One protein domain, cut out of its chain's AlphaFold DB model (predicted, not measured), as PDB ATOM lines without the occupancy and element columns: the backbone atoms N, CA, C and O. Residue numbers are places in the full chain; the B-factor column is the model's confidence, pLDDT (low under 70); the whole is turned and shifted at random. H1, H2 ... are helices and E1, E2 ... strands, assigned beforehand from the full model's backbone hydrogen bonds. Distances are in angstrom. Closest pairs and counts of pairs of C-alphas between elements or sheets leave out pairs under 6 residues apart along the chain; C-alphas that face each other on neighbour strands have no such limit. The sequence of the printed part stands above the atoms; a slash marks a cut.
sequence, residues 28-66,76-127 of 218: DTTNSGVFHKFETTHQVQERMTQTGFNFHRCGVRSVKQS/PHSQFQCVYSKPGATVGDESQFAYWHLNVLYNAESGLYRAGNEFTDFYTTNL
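AT A GLANCE: This is residues 28 to 66 and 76 to 127 of the 218 residues of an uncharacterized protein of Vibrio caribbeanicus ATCC BAA-2122 (UniProt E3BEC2). What shape does the printed part have? It is a long, twisted ribbon of four antiparallel strands, with H1 and then H2 over one face and no named helix over the other. The hairpin of E3 and E4 runs along most of its length. What is it made of? The printed part has 91 residues with two named helices and four named strands, H1 H2 E1 E2 E3 E4 along the chain, the sheet order being E1 - E2 - E3 - E4; the class is mixed, helices and strands. It is loose, with a radius of gyration of the C-alphas of 15.2 A, and spans 54 by 30 by 16 A.

IN THESE COORDINATES: Where are the helices? H1 is residues 31 to 42, 16.4 A long, with C-alpha 31 at (-3.415, 36.497, -27.003); H2 is residues 44 to 50, 10.1 A. Where are the strands? E1 is residues 54 to 62, 25.3 A, and E2 residues 78 to 86, 26.5 A. E3 is residues 94 to 107, 42.1 A, and E4 residues 112 to 126, 42.2 A, with C-alpha 126 at (24.616, 45.297, -9.048).

HOW THE PARTS SIT: How do the helices stand? H1 and H2 are close but not clearly touching, the C-alphas of Glu 39 and Gln 45 being closest at 7.2 A; they run the same way at a steep tilt of 38 degrees. Every O i to N i+4 pair is within hydrogen-bond range in H1 and H2. Where are they on the sheet? Both are on the same face, which gives two layers, helices on one face of a sheet. H1, at a height over the sheet of 9.1 A, lies over E3 and E4, only just slantwise to the strands at 59 degrees to E3 on the local plane; its closest C-alphas to E4 are Asn 31 and Tyr 113, 5.8 A. H2, at 8.7 A, lies over E1 and, only just, with 3 of its C-alphas, E2. How do the strands pair? E1 and E2 are antiparallel neighbours, with N 59 and O 81 within hydrogen-bond range at 2.8 A. E2, E3 and E4 form a meander, each strand the antiparallel neighbour of the one before: N 82 and O 100 are 2.8 A apart, and N 99 and O 121 2.8 A. E4 bends by 51 degrees at residue 117, and E1 and E4 are apart.

THE WHOLE: How far does it reach? The C-alphas farthest apart, of Val 91 and Glu 109, are 54.1 A apart. Is anything cut out? Residues 67 to 75, in the link from E1 to E2, are not printed, and C-alphas 66 and 76 are 12.3 A apart. Of the links that are printed whole, none is long. How confident is the model? The mean pLDDT of the printed part is 74.7; 31 residues are under 70, among them residues 87 to 97.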
ATOM      1  N   ASP A  28      -9.079  32.520 -24.979       91.56
ATOM      2  CA  ASP A  28      -9.606  33.791 -25.475       91.56
ATOM      3  C   ASP A  28      -9.499  33.891 -27.007       91.56
ATOM      4  O   ASP A  28      -8.798  33.114 -27.656       91.56
ATOM      5  N   THR A  29     -10.189  34.861 -27.605       88.69
ATOM      6  CA  THR A  29     -10.081  35.186 -29.035       88.69
ATOM      7  C   THR A  29      -8.822  35.996 -29.349       88.69
ATOM      8  O   THR A  29      -8.453  36.124 -30.516       88.69
ATOM      9  N   THR A  30      -8.126  36.513 -28.330       81.31
ATOM     10  CA  THR A  30      -6.868  37.257 -28.465       81.31
ATOM     11  C   THR A  30      -5.790  36.744 -27.510       81.31
ATOM     12  O   THR A  30      -6.073  36.287 -26.404       81.31
ATOM     13  N   ASN A  31      -4.519  36.869 -27.891       78.50
ATOM     14  CA  ASN A  31      -3.415  36.497 -27.003       78.50
ATOM     15  C   ASN A  31      -3.329  37.393 -25.749       78.50
ATOM     16  O   ASN A  31      -3.045  36.886 -24.668       78.50
ATOM     17  N   SER A  32      -3.621  38.693 -25.866       78.19
ATOM     18  CA  SER A  32      -3.706  39.606 -24.717       78.19
ATOM     19  C   SER A  32      -4.857  39.245 -23.781       78.19
ATOM     20  O   SER A  32      -4.692  39.321 -22.567       78.19
ATOM     21  N   GLY A  33      -5.997  38.796 -24.314       75.69
ATOM     22  CA  GLY A  33      -7.112  38.308 -23.502       75.69
ATOM     23  C   GLY A  33      -6.741  37.070 -22.682       75.69
ATOM     24  O   GLY A  33      -7.043  37.018 -21.491       75.69
ATOM     25  N   VAL A  34      -5.998  36.119 -23.270       88.00
ATOM     26  CA  VAL A  34      -5.416  34.981 -22.528       88.00
ATOM     27  C   VAL A  34      -4.483  35.472 -21.422       88.00
ATOM     28  O   VAL A  34      -4.613  35.022 -20.289       88.00
ATOM     29  N   PHE A  35      -3.569  36.399 -21.729       83.75
ATOM     30  CA  PHE A  35      -2.633  36.950 -20.746       83.75
ATOM     31  C   PHE A  35      -3.351  37.608 -19.563       83.75
ATOM     32  O   PHE A  35      -3.064  37.257 -18.423       83.75
ATOM     33  N   HIS A  36      -4.315  38.500 -19.808       79.19
ATOM     34  CA  HIS A  36      -5.044  39.185 -18.736       79.19
ATOM     35  C   HIS A  36      -5.869  38.219 -17.888       79.19
ATOM     36  O   HIS A  36      -5.816  38.290 -16.663       79.19
ATOM     37  N   LYS A  37      -6.580  37.274 -18.516       87.94
ATOM     38  CA  LYS A  37      -7.302  36.225 -17.782       87.94
ATOM     39  C   LYS A  37      -6.348  35.405 -16.924       87.94
ATOM     40  O   LYS A  37      -6.643  35.163 -15.763       87.94
ATOM     41  N   PHE A  38      -5.199  35.012 -17.473       91.19
ATOM     42  CA  PHE A  38      -4.211  34.236 -16.736       91.19
ATOM     43  C   PHE A  38      -3.643  35.001 -15.548       91.19
ATOM     44  O   PHE A  38      -3.592  34.443 -14.454       91.19
ATOM     45  N   GLU A  39      -3.261  36.260 -15.752       81.50
ATOM     46  CA  GLU A  39      -2.732  37.138 -14.710       81.50
ATOM     47  C   GLU A  39      -3.748  37.305 -13.574       81.50
ATOM     48  O   GLU A  39      -3.407  37.032 -12.428       81.50
ATOM     49  N   THR A  40      -5.011  37.607 -13.895       81.88
ATOM     50  CA  THR A  40      -6.079  37.777 -12.898       81.88
ATOM     51  C   THR A  40      -6.431  36.469 -12.185       81.88
ATOM     52  O   THR A  40      -6.604  36.458 -10.969       81.88
ATOM     53  N   THR A  41      -6.534  35.350 -12.909       91.06
ATOM     54  CA  THR A  41      -6.864  34.045 -12.312       91.06
ATOM     55  C   THR A  41      -5.764  33.550 -11.377       91.06
ATOM     56  O   THR A  41      -6.068  32.982 -10.332       91.06
ATOM     57  N   HIS A  42      -4.497  33.765 -11.733       88.38
ATOM     58  CA  HIS A  42      -3.356  33.280 -10.955       88.38
ATOM     59  C   HIS A  42      -2.741  34.337 -10.036       88.38
ATOM     60  O   HIS A  42      -1.786  34.019  -9.323       88.38
ATOM     61  N   GLN A  43      -3.269  35.565 -10.051       87.00
ATOM     62  CA  GLN A  43      -2.815  36.695  -9.240       87.00
ATOM     63  C   GLN A  43      -1.295  36.896  -9.335       87.00
ATOM     64  O   GLN A  43      -0.591  37.037  -8.333       87.00
ATOM     65  N   VAL A  44      -0.747  36.828 -10.552       82.62
ATOM     66  CA  VAL A  44       0.707  36.728 -10.771       82.62
ATOM     67  C   VAL A  44       1.436  37.923 -10.163       82.62
ATOM     68  O   VAL A  44       2.427  37.735  -9.451       82.62
ATOM     69  N   GLN A  45       0.939  39.141 -10.393       76.62
ATOM     70  CA  GLN A  45       1.550  40.345  -9.836       76.62
ATOM     71  C   GLN A  45       1.511  40.357  -8.302       76.62
ATOM     72  O   GLN A  45       2.491  40.756  -7.669       76.62
ATOM     73  N   GLU A  46       0.424  39.890  -7.693       82.56
ATOM     74  CA  GLU A  46       0.278  39.834  -6.236       82.56
ATOM     75  C   GLU A  46       1.245  38.810  -5.629       82.56
ATOM     76  O   GLU A  46       1.952  39.134  -4.673       82.56
ATOM     77  N   ARG A  47       1.382  37.619  -6.235       89.88
ATOM     78  CA  ARG A  47       2.365  36.599  -5.815       89.88
ATOM     79  C   ARG A  47       3.802  37.127  -5.891       89.88
ATOM     80  O   ARG A  47       4.596  36.920  -4.970       89.88
ATOM     81  N   MET A  48       4.142  37.849  -6.959       76.44
ATOM     82  CA  MET A  48       5.454  38.498  -7.090       76.44
ATOM     83  C   MET A  48       5.653  39.593  -6.031       76.44
ATOM     84  O   MET A  48       6.688  39.646  -5.369       76.44
ATOM     85  N   THR A  49       4.634  40.413  -5.780       71.38
ATOM     86  CA  THR A  49       4.697  41.476  -4.764       71.38
ATOM     87  C   THR A  49       4.905  40.905  -3.360       71.38
ATOM     88  O   THR A  49       5.763  41.385  -2.619       71.38
ATOM     89  N   GLN A  50       4.208  39.822  -3.004       80.75
ATOM     90  CA  GLN A  50       4.366  39.137  -1.712       80.75
ATOM     91  C   GLN A  50       5.776  38.567  -1.500       80.75
ATOM     92  O   GLN A  50       6.222  38.421  -0.364       80.75
ATOM     93  N   THR A  51       6.506  38.278  -2.579       82.88
ATOM     94  CA  THR A  51       7.899  37.804  -2.515       82.88
ATOM     95  C   THR A  51       8.931  38.944  -2.543       82.88
ATOM     96  O   THR A  51      10.144  38.703  -2.478       82.88
ATOM     97  N   GLY A  52       8.456  40.194  -2.541       67.69
ATOM     98  CA  GLY A  52       9.259  41.414  -2.470       67.69
ATOM     99  C   GLY A  52       9.686  41.964  -3.831       67.69
ATOM    100  O   GLY A  52      10.588  42.798  -3.883       67.69
ATOM    101  N   PHE A  53       9.086  41.487  -4.922       70.56
ATOM    102  CA  PHE A  53       9.355  41.975  -6.268       70.56
ATOM    103  C   PHE A  53       8.402  43.108  -6.661       70.56
ATOM    104  O   PHE A  53       7.188  42.995  -6.526       70.56
ATOM    105  N   ASN A  54       8.955  44.175  -7.228       63.44
ATOM    106  CA  ASN A  54       8.219  45.281  -7.828       63.44
ATOM    107  C   ASN A  54       8.053  45.044  -9.329       63.44
ATOM    108  O   ASN A  54       9.009  44.665 -10.011       63.44
ATOM    109  N   PHE A  55       6.849  45.277  -9.840       63.62
ATOM    110  CA  PHE A  55       6.536  45.183 -11.263       63.62
ATOM    111  C   PHE A  55       7.055  46.404 -12.037       63.62
ATOM    112  O   PHE A  55       6.884  47.530 -11.581       63.62
ATOM    113  N   HIS A  56       7.640  46.186 -13.221       59.97
ATOM    114  CA  HIS A  56       8.108  47.266 -14.106       59.97
ATOM    115  C   HIS A  56       7.273  47.388 -15.374       59.97
ATOM    116  O   HIS A  56       6.705  48.433 -15.665       59.97
ATOM    117  N   ARG A  57       7.267  46.328 -16.187       61.41
ATOM    118  CA  ARG A  57       6.614  46.319 -17.500       61.41
ATOM    119  C   ARG A  57       6.328  44.903 -17.961       61.41
ATOM    120  O   ARG A  57       7.076  43.987 -17.624       61.41
ATOM    121  N   CYS A  58       5.334  44.764 -18.828       59.31
ATOM    122  CA  CYS A  58       5.143  43.578 -19.651       59.31
ATOM    123  C   CYS A  58       5.318  43.935 -21.127       59.31
ATOM    124  O   CYS A  58       4.964  45.028 -21.565       59.31
ATOM    125  N   GLY A  59       5.846  42.997 -21.899       58.06
ATOM    126  CA  GLY A  59       5.874  43.051 -23.352       58.06
ATOM    127  C   GLY A  59       5.398  41.730 -23.936       58.06
ATOM    128  O   GLY A  59       5.437  40.694 -23.273       58.06
ATOM    129  N   VAL A  60       4.968  41.761 -25.194       74.12
ATOM    130  CA  VAL A  60       4.613  40.561 -25.951       74.12
ATOM    131  C   VAL A  60       5.502  40.461 -27.176       74.12
ATOM    132  O   VAL A  60       5.659  41.419 -27.933       74.12
ATOM    133  N   ARG A  61       6.085  39.282 -27.389       69.25
ATOM    134  CA  ARG A  61       6.788  38.948 -28.626       69.25
ATOM    135  C   ARG A  61       5.999  37.905 -29.397       69.25
ATOM    136  O   ARG A  61       5.557  36.902 -28.838       69.25
ATOM    137  N   SER A  62       5.838  38.134 -30.696       70.50
ATOM    138  CA  SER A  62       5.407  37.069 -31.601       70.50
ATOM    139  C   SER A  62       6.560  36.086 -31.763       70.50
ATOM    140  O   SER A  62       7.686  36.500 -32.022       70.50
ATOM    141  N   VAL A  63       6.284  34.797 -31.601       69.62
ATOM    142  CA  VAL A  63       7.292  33.727 -31.675       69.62
ATOM    143  C   VAL A  63       7.234  33.008 -33.036       69.62
ATOM    144  O   VAL A  63       8.047  32.126 -33.283       69.62
ATOM    145  N   LYS A  64       6.320  33.427 -33.941       57.47
ATOM    146  CA  LYS A  64       6.034  32.841 -35.271       57.47
ATOM    147  C   LYS A  64       7.205  32.040 -35.860       57.47
ATOM    148  O   LYS A  64       8.186  32.615 -36.325       57.47
ATOM    149  N   GLN A  65       7.042  30.718 -35.912       49.09
ATOM    150  CA  GLN A  65       7.935  29.824 -36.641       49.09
ATOM    151  C   GLN A  65       7.400  29.538 -38.045       49.09
ATOM    152  O   GLN A  65       6.250  29.146 -38.232       49.09
ATOM    153  N   SER A  66       8.287  29.644 -39.027       43.03
ATOM    154  CA  SER A  66       8.201  29.017 -40.346       43.03
ATOM    155  C   SER A  66       8.475  27.503 -40.262       43.03
ATOM    156  O   SER A  66       9.324  26.990 -40.989       43.03
ATOM    157  N   PRO A  76       4.868  27.875 -29.123       79.19
ATOM    158  CA  PRO A  76       4.195  29.123 -28.769       79.19
ATOM    159  C   PRO A  76       3.946  30.009 -29.993       79.19
ATOM    160  O   PRO A  76       4.858  30.286 -30.771       79.19
ATOM    161  N   HIS A  77       2.724  30.520 -30.133       84.00
ATOM    162  CA  HIS A  77       2.417  31.559 -31.115       84.00
ATOM    163  C   HIS A  77       3.033  32.899 -30.685       84.00
ATOM    164  O   HIS A  77       3.651  33.620 -31.474       84.00
ATOM    165  N   SER A  78       2.873  33.229 -29.407       80.25
ATOM    166  CA  SER A  78       3.408  34.438 -28.789       80.25
ATOM    167  C   SER A  78       3.862  34.151 -27.366       80.25
ATOM    168  O   SER A  78       3.404  33.196 -26.745       80.25
ATOM    169  N   GLN A  79       4.743  34.995 -26.847       82.62
ATOM    170  CA  GLN A  79       5.186  34.936 -25.464       82.62
ATOM    171  C   GLN A  79       5.066  36.317 -24.830       82.62
ATOM    172  O   GLN A  79       5.599  37.295 -25.361       82.62
ATOM    173  N   PHE A  80       4.382  36.375 -23.695       79.94
ATOM    174  CA  PHE A  80       4.393  37.518 -22.796       79.94
ATOM    175  C   PHE A  80       5.592  37.406 -21.865       79.94
ATOM    176  O   PHE A  80       5.933  36.311 -21.423       79.94
ATOM    177  N   GLN A  81       6.233  38.534 -21.594       78.50
ATOM    178  CA  GLN A  81       7.352  38.644 -20.672       78.50
ATOM    179  C   GLN A  81       7.134  39.868 -19.792       78.50
ATOM    180  O   GLN A  81       7.074  40.990 -20.297       78.50
ATOM    181  N   CYS A  82       7.036  39.648 -18.489       69.12
ATOM    182  CA  CYS A  82       6.888  40.680 -17.478       69.12
ATOM    183  C   CYS A  82       8.163  40.759 -16.640       69.12
ATOM    184  O   CYS A  82       8.704  39.741 -16.212       69.12
ATOM    185  N   VAL A  83       8.667  41.974 -16.448       70.06
ATOM    186  CA  VAL A  83       9.909  42.237 -15.721       70.06
ATOM    187  C   VAL A  83       9.568  42.708 -14.320       70.06
ATOM    188  O   VAL A  83       8.828  43.681 -14.153       70.06
ATOM    189  N   TYR A  84      10.180  42.064 -13.337       69.94
ATOM    190  CA  TYR A  84      10.118  42.447 -11.941       69.94
ATOM    191  C   TYR A  84      11.526  42.637 -11.376       69.94
ATOM    192  O   TYR A  84      12.473  41.998 -11.841       69.94
ATOM    193  N   SER A  85      11.669  43.481 -10.354       64.75
ATOM    194  CA  SER A  85      12.915  43.579  -9.591       64.75
ATOM    195  C   SER A  85      12.678  43.608  -8.089       64.75
ATOM    196  O   SER A  85      11.686  44.143  -7.602       64.75
ATOM    197  N   LYS A  86      13.631  43.055  -7.356       71.00
ATOM    198  CA  LYS A  86      13.707  43.066  -5.906       71.00
ATOM    199  C   LYS A  86      15.056  43.671  -5.518       71.00
ATOM    200  O   LYS A  86      16.086  43.105  -5.894       71.00
ATOM    201  N   PRO A  87      15.071  44.824  -4.831       60.34
ATOM    202  CA  PRO A  87      16.320  45.439  -4.411       60.34
ATOM    203  C   PRO A  87      17.042  44.551  -3.392       60.34
ATOM    204  O   PRO A  87      16.407  43.794  -2.651       60.34
ATOM    205  N   GLY A  88      18.368  44.668  -3.356       54.38
ATOM    206  CA  GLY A  88      19.182  44.103  -2.283       54.38
ATOM    207  C   GLY A  88      18.827  44.710  -0.919       54.38
ATOM    208  O   GLY A  88      18.166  45.748  -0.835       54.38
ATOM    209  N   ALA A  89      19.235  44.048   0.165       61.03
ATOM    210  CA  ALA A  89      18.884  44.479   1.520       61.03
ATOM    211  C   ALA A  89      19.550  45.814   1.897       61.03
ATOM    212  O   ALA A  89      18.971  46.614   2.636       61.03
ATOM    213  N   THR A  90      20.753  46.061   1.381       47.47
ATOM    214  CA  THR A  90      21.547  47.266   1.621       47.47
ATOM    215  C   THR A  90      22.069  47.883   0.320       47.47
ATOM    216  O   THR A  90      21.944  47.322  -0.769       47.47
ATOM    217  N   VAL A  91      22.621  49.096   0.418       44.38
ATOM    218  CA  VAL A  91      23.202  49.806  -0.730       44.38
ATOM    219  C   VAL A  91      24.473  49.081  -1.177       44.38
ATOM    220  O   VAL A  91      25.397  48.916  -0.387       44.38
ATOM    221  N   GLY A  92      24.518  48.676  -2.449       47.91
ATOM    222  CA  GLY A  92      25.630  47.918  -3.032       47.91
ATOM    223  C   GLY A  92      25.402  46.406  -3.095       47.91
ATOM    224  O   GLY A  92      26.169  45.728  -3.775       47.91
ATOM    225  N   ASP A  93      24.344  45.890  -2.460       51.56
ATOM    226  CA  ASP A  93      23.947  44.489  -2.606       51.56
ATOM    227  C   ASP A  93      23.393  44.205  -4.007       51.56
ATOM    228  O   ASP A  93      22.741  45.047  -4.642       51.56
ATOM    229  N   GLU A  94      23.593  42.969  -4.467       55.84
ATOM    230  CA  GLU A  94      22.990  42.496  -5.705       55.84
ATOM    231  C   GLU A  94      21.466  42.569  -5.614       55.84
ATOM    232  O   GLU A  94      20.828  42.080  -4.680       55.84
ATOM    233  N   SER A  95      20.870  43.175  -6.631       58.69
ATOM    234  CA  SER A  95      19.431  43.175  -6.811       58.69
ATOM    235  C   SER A  95      19.029  42.015  -7.707       58.69
ATOM    236  O   SER A  95      19.733  41.658  -8.656       58.69
ATOM    237  N   GLN A  96      17.873  41.438  -7.413       69.06
ATOM    238  CA  GLN A  96      17.335  40.310  -8.151       69.06
ATOM    239  C   GLN A  96      16.312  40.800  -9.172       69.06
ATOM    240  O   GLN A  96      15.429  41.595  -8.860       69.06
ATOM    241  N   PHE A  97      16.393  40.292 -10.391       67.31
ATOM    242  CA  PHE A  97      15.383  40.457 -11.423       67.31
ATOM    243  C   PHE A  97      14.678  39.131 -11.646       67.31
ATOM    244  O   PHE A  97      15.316  38.078 -11.653       67.31
ATOM    245  N   ALA A  98      13.372  39.203 -11.856       75.38
ATOM    246  CA  ALA A  98      12.560  38.079 -12.282       75.38
ATOM    247  C   ALA A  98      11.904  38.449 -13.612       75.38
ATOM    248  O   ALA A  98      11.149  39.418 -13.702       75.38
ATOM    249  N   TYR A  99      12.213  37.686 -14.651       76.75
ATOM    250  CA  TYR A  99      11.519  37.755 -15.924       76.75
ATOM    251  C   TYR A  99      10.497  36.639 -15.928       76.75
ATOM    252  O   TYR A  99      10.836  35.475 -16.100       76.75
ATOM    253  N   TRP A 100       9.251  36.998 -15.669       86.75
ATOM    254  CA  TRP A 100       8.142  36.069 -15.738       86.75
ATOM    255  C   TRP A 100       7.675  35.957 -17.182       86.75
ATOM    256  O   TRP A 100       7.524  36.969 -17.869       86.75
ATOM    257  N   HIS A 101       7.434  34.740 -17.644       87.31
ATOM    258  CA  HIS A 101       7.049  34.439 -19.008       87.31
ATOM    259  C   HIS A 101       5.758  33.631 -19.041       87.31
ATOM    260  O   HIS A 101       5.598  32.669 -18.291       87.31
ATOM    261  N   LEU A 102       4.892  33.966 -19.996       89.88
ATOM    262  CA  LEU A 102       3.734  33.159 -20.360       89.88
ATOM    263  C   LEU A 102       3.730  32.922 -21.865       89.88
ATOM    264  O   LEU A 102       3.594  33.851 -22.668       89.88
ATOM    265  N   ASN A 103       3.853  31.659 -22.251       89.56
ATOM    266  CA  ASN A 103       3.625  31.240 -23.624       89.56
ATOM    267  C   ASN A 103       2.123  31.213 -23.916       89.56
ATOM    268  O   ASN A 103       1.321  30.792 -23.088       89.56
ATOM    269  N   VAL A 104       1.749  31.614 -25.125       87.38
ATOM    270  CA  VAL A 104       0.377  31.539 -25.629       87.38
ATOM    271  C   VAL A 104       0.385  30.755 -26.930       87.38
ATOM    272  O   VAL A 104       1.138  31.071 -27.857       87.38
ATOM    273  N   LEU A 105      -0.454  29.727 -26.988       89.38
ATOM    274  CA  LEU A 105      -0.635  28.851 -28.142       89.38
ATOM    275  C   LEU A 105      -1.845  29.320 -28.955       89.38
ATOM    276  O   LEU A 105      -2.761  29.936 -28.408       89.38
ATOM    277  N   TYR A 106      -1.852  29.018 -30.252       85.75
ATOM    278  CA  TYR A 106      -2.971  29.305 -31.147       85.75
ATOM    279  C   TYR A 106      -3.468  28.012 -31.788       85.75
ATOM    280  O   TYR A 106      -2.675  27.267 -32.363       85.75
ATOM    281  N   ASN A 107      -4.771  27.753 -31.698       84.00
ATOM    282  CA  ASN A 107      -5.411  26.628 -32.361       84.00
ATOM    283  C   ASN A 107      -6.101  27.123 -33.641       84.00
ATOM    284  O   ASN A 107      -7.056  27.895 -33.584       84.00
ATOM    285  N   ALA A 108      -5.616  26.666 -34.797       81.00
ATOM    286  CA  ALA A 108      -6.149  27.069 -36.095       81.00
ATOM    287  C   ALA A 108      -7.543  26.486 -36.400       81.00
ATOM    288  O   ALA A 108      -8.284  27.086 -37.173       81.00
ATOM    289  N   GLU A 109      -7.910  25.348 -35.804       83.69
ATOM    290  CA  GLU A 109      -9.215  24.705 -36.007       83.69
ATOM    291  C   GLU A 109     -10.327  25.450 -35.265       83.69
ATOM    292  O   GLU A 109     -11.400  25.677 -35.819       83.69
ATOM    293  N   SER A 110     -10.070  25.862 -34.018       85.62
ATOM    294  CA  SER A 110     -11.035  26.623 -33.214       85.62
ATOM    295  C   SER A 110     -10.922  28.139 -33.395       85.62
ATOM    296  O   SER A 110     -11.845  28.868 -33.039       85.62
ATOM    297  N   GLY A 111      -9.799  28.628 -33.926       84.62
ATOM    298  CA  GLY A 111      -9.505  30.054 -34.058       84.62
ATOM    299  C   GLY A 111      -9.212  30.760 -32.729       84.62
ATOM    300  O   GLY A 111      -9.221  31.990 -32.686       84.62
ATOM    301  N   LEU A 112      -8.966  30.008 -31.650       89.56
ATOM    302  CA  LEU A 112      -8.777  30.532 -30.296       89.56
ATOM    303  C   LEU A 112      -7.319  30.454 -29.835       89.56
ATOM    304  O   LEU A 112      -6.540  29.593 -30.255       89.56
ATOM    305  N   TYR A 113      -6.976  31.345 -28.911       89.19
ATOM    306  CA  TYR A 113      -5.727  31.326 -28.163       89.19
ATOM    307  C   TYR A 113      -5.932  30.640 -26.817       89.19
ATOM    308  O   TYR A 113      -6.997  30.757 -26.209       89.19
ATOM    309  N   ARG A 114      -4.885  29.979 -26.324       92.38
ATOM    310  CA  ARG A 114      -4.873  29.364 -24.992       92.38
ATOM    311  C   ARG A 114      -3.557  29.585 -24.261       92.38
ATOM    312  O   ARG A 114      -2.508  29.743 -24.897       92.38
ATOM    313  N   ALA A 115      -3.616  29.574 -22.935       91.06
ATOM    314  CA  ALA A 115      -2.423  29.621 -22.100       91.06
ATOM    315  C   ALA A 115      -1.558  28.370 -22.329       91.06
ATOM    316  O   ALA A 115      -2.064  27.251 -22.406       91.06
ATOM    317  N   GLY A 116      -0.255  28.579 -22.483       89.00
ATOM    318  CA  GLY A 116       0.758  27.531 -22.514       89.00
ATOM    319  C   GLY A 116       1.601  27.569 -21.242       89.00
ATOM    320  O   GLY A 116       1.109  27.887 -20.164       89.00
ATOM    321  N   ASN A 117       2.891  27.266 -21.377       88.81
ATOM    322  CA  ASN A 117       3.803  27.215 -20.234       88.81
ATOM    323  C   ASN A 117       4.015  28.592 -19.582       88.81
ATOM    324  O   ASN A 117       4.319  29.572 -20.270       88.81
ATOM    325  N   GLU A 118       3.941  28.606 -18.252       92.50
ATOM    326  CA  GLU A 118       4.403  29.675 -17.365       92.50
ATOM    327  C   GLU A 118       5.800  29.317 -16.837       92.50
ATOM    328  O   GLU A 118       6.034  28.180 -16.422       92.50
ATOM    329  N   PHE A 119       6.740  30.261 -16.849       89.81
ATOM    330  CA  PHE A 119       8.058  30.082 -16.226       89.81
ATOM    331  C   PHE A 119       8.670  31.427 -15.829       89.81
ATOM    332  O   PHE A 119       8.191  32.482 -16.236       89.81
ATOM    333  N   THR A 120       9.708  31.415 -14.995       86.88
ATOM    334  CA  THR A 120      10.394  32.638 -14.557       86.88
ATOM    335  C   THR A 120      11.902  32.448 -14.588       86.88
ATOM    336  O   THR A 120      12.414  31.515 -13.972       86.88
ATOM    337  N   ASP A 121      12.602  33.358 -15.261       75.50
ATOM    338  CA  ASP A 121      14.060  33.419 -15.265       75.50
ATOM    339  C   ASP A 121      14.541  34.460 -14.248       75.50
ATOM    340  O   ASP A 121      14.100  35.614 -14.264       75.50
ATOM    341  N   PHE A 122      15.470  34.065 -13.378       77.19
ATOM    342  CA  PHE A 122      16.048  34.946 -12.365       77.19
ATOM    343  C   PHE A 122      17.468  35.367 -12.733       77.19
ATOM    344  O   PHE A 122      18.277  34.548 -13.162       77.19
ATOM    345  N   TYR A 123      17.781  36.640 -12.502       64.25
ATOM    346  CA  TYR A 123      19.114  37.208 -12.710       64.25
ATOM    347  C   TYR A 123      19.484  38.079 -11.516       64.25
ATOM    348  O   TYR A 123      18.614  38.744 -10.955       64.25
ATOM    349  N   THR A 124      20.759  38.111 -11.144       63.34
ATOM    350  CA  THR A 124      21.273  39.068 -10.161       63.34
ATOM    351  C   THR A 124      22.213  40.057 -10.842       63.34
ATOM    352  O   THR A 124      22.935  39.712 -11.777       63.34
ATOM    353  N   THR A 125      22.144  41.324 -10.440       50.06
ATOM    354  CA  THR A 125      23.068  42.365 -10.907       50.06
ATOM    355  C   THR A 125      23.227  43.444  -9.846       50.06
ATOM    356  O   THR A 125      22.307  43.716  -9.070       50.06
ATOM    357  N   ASN A 126      24.382  44.106  -9.851       45.28
ATOM    358  CA  ASN A 126      24.616  45.297  -9.048       45.28
ATOM    359  C   ASN A 126      23.774  46.446  -9.613       45.28
ATOM    360  O   ASN A 126      24.008  46.911 -10.731       45.28
ATOM    361  N   LEU A 127      22.770  46.872  -8.852       44.19
ATOM    362  CA  LEU A 127      22.016  48.095  -9.100       44.19
ATOM    363  C   LEU A 127      22.640  49.193  -8.237       44.19
ATOM    364  O   LEU A 127      22.666  49.092  -7.012       44.19
TER     365      LEU A 127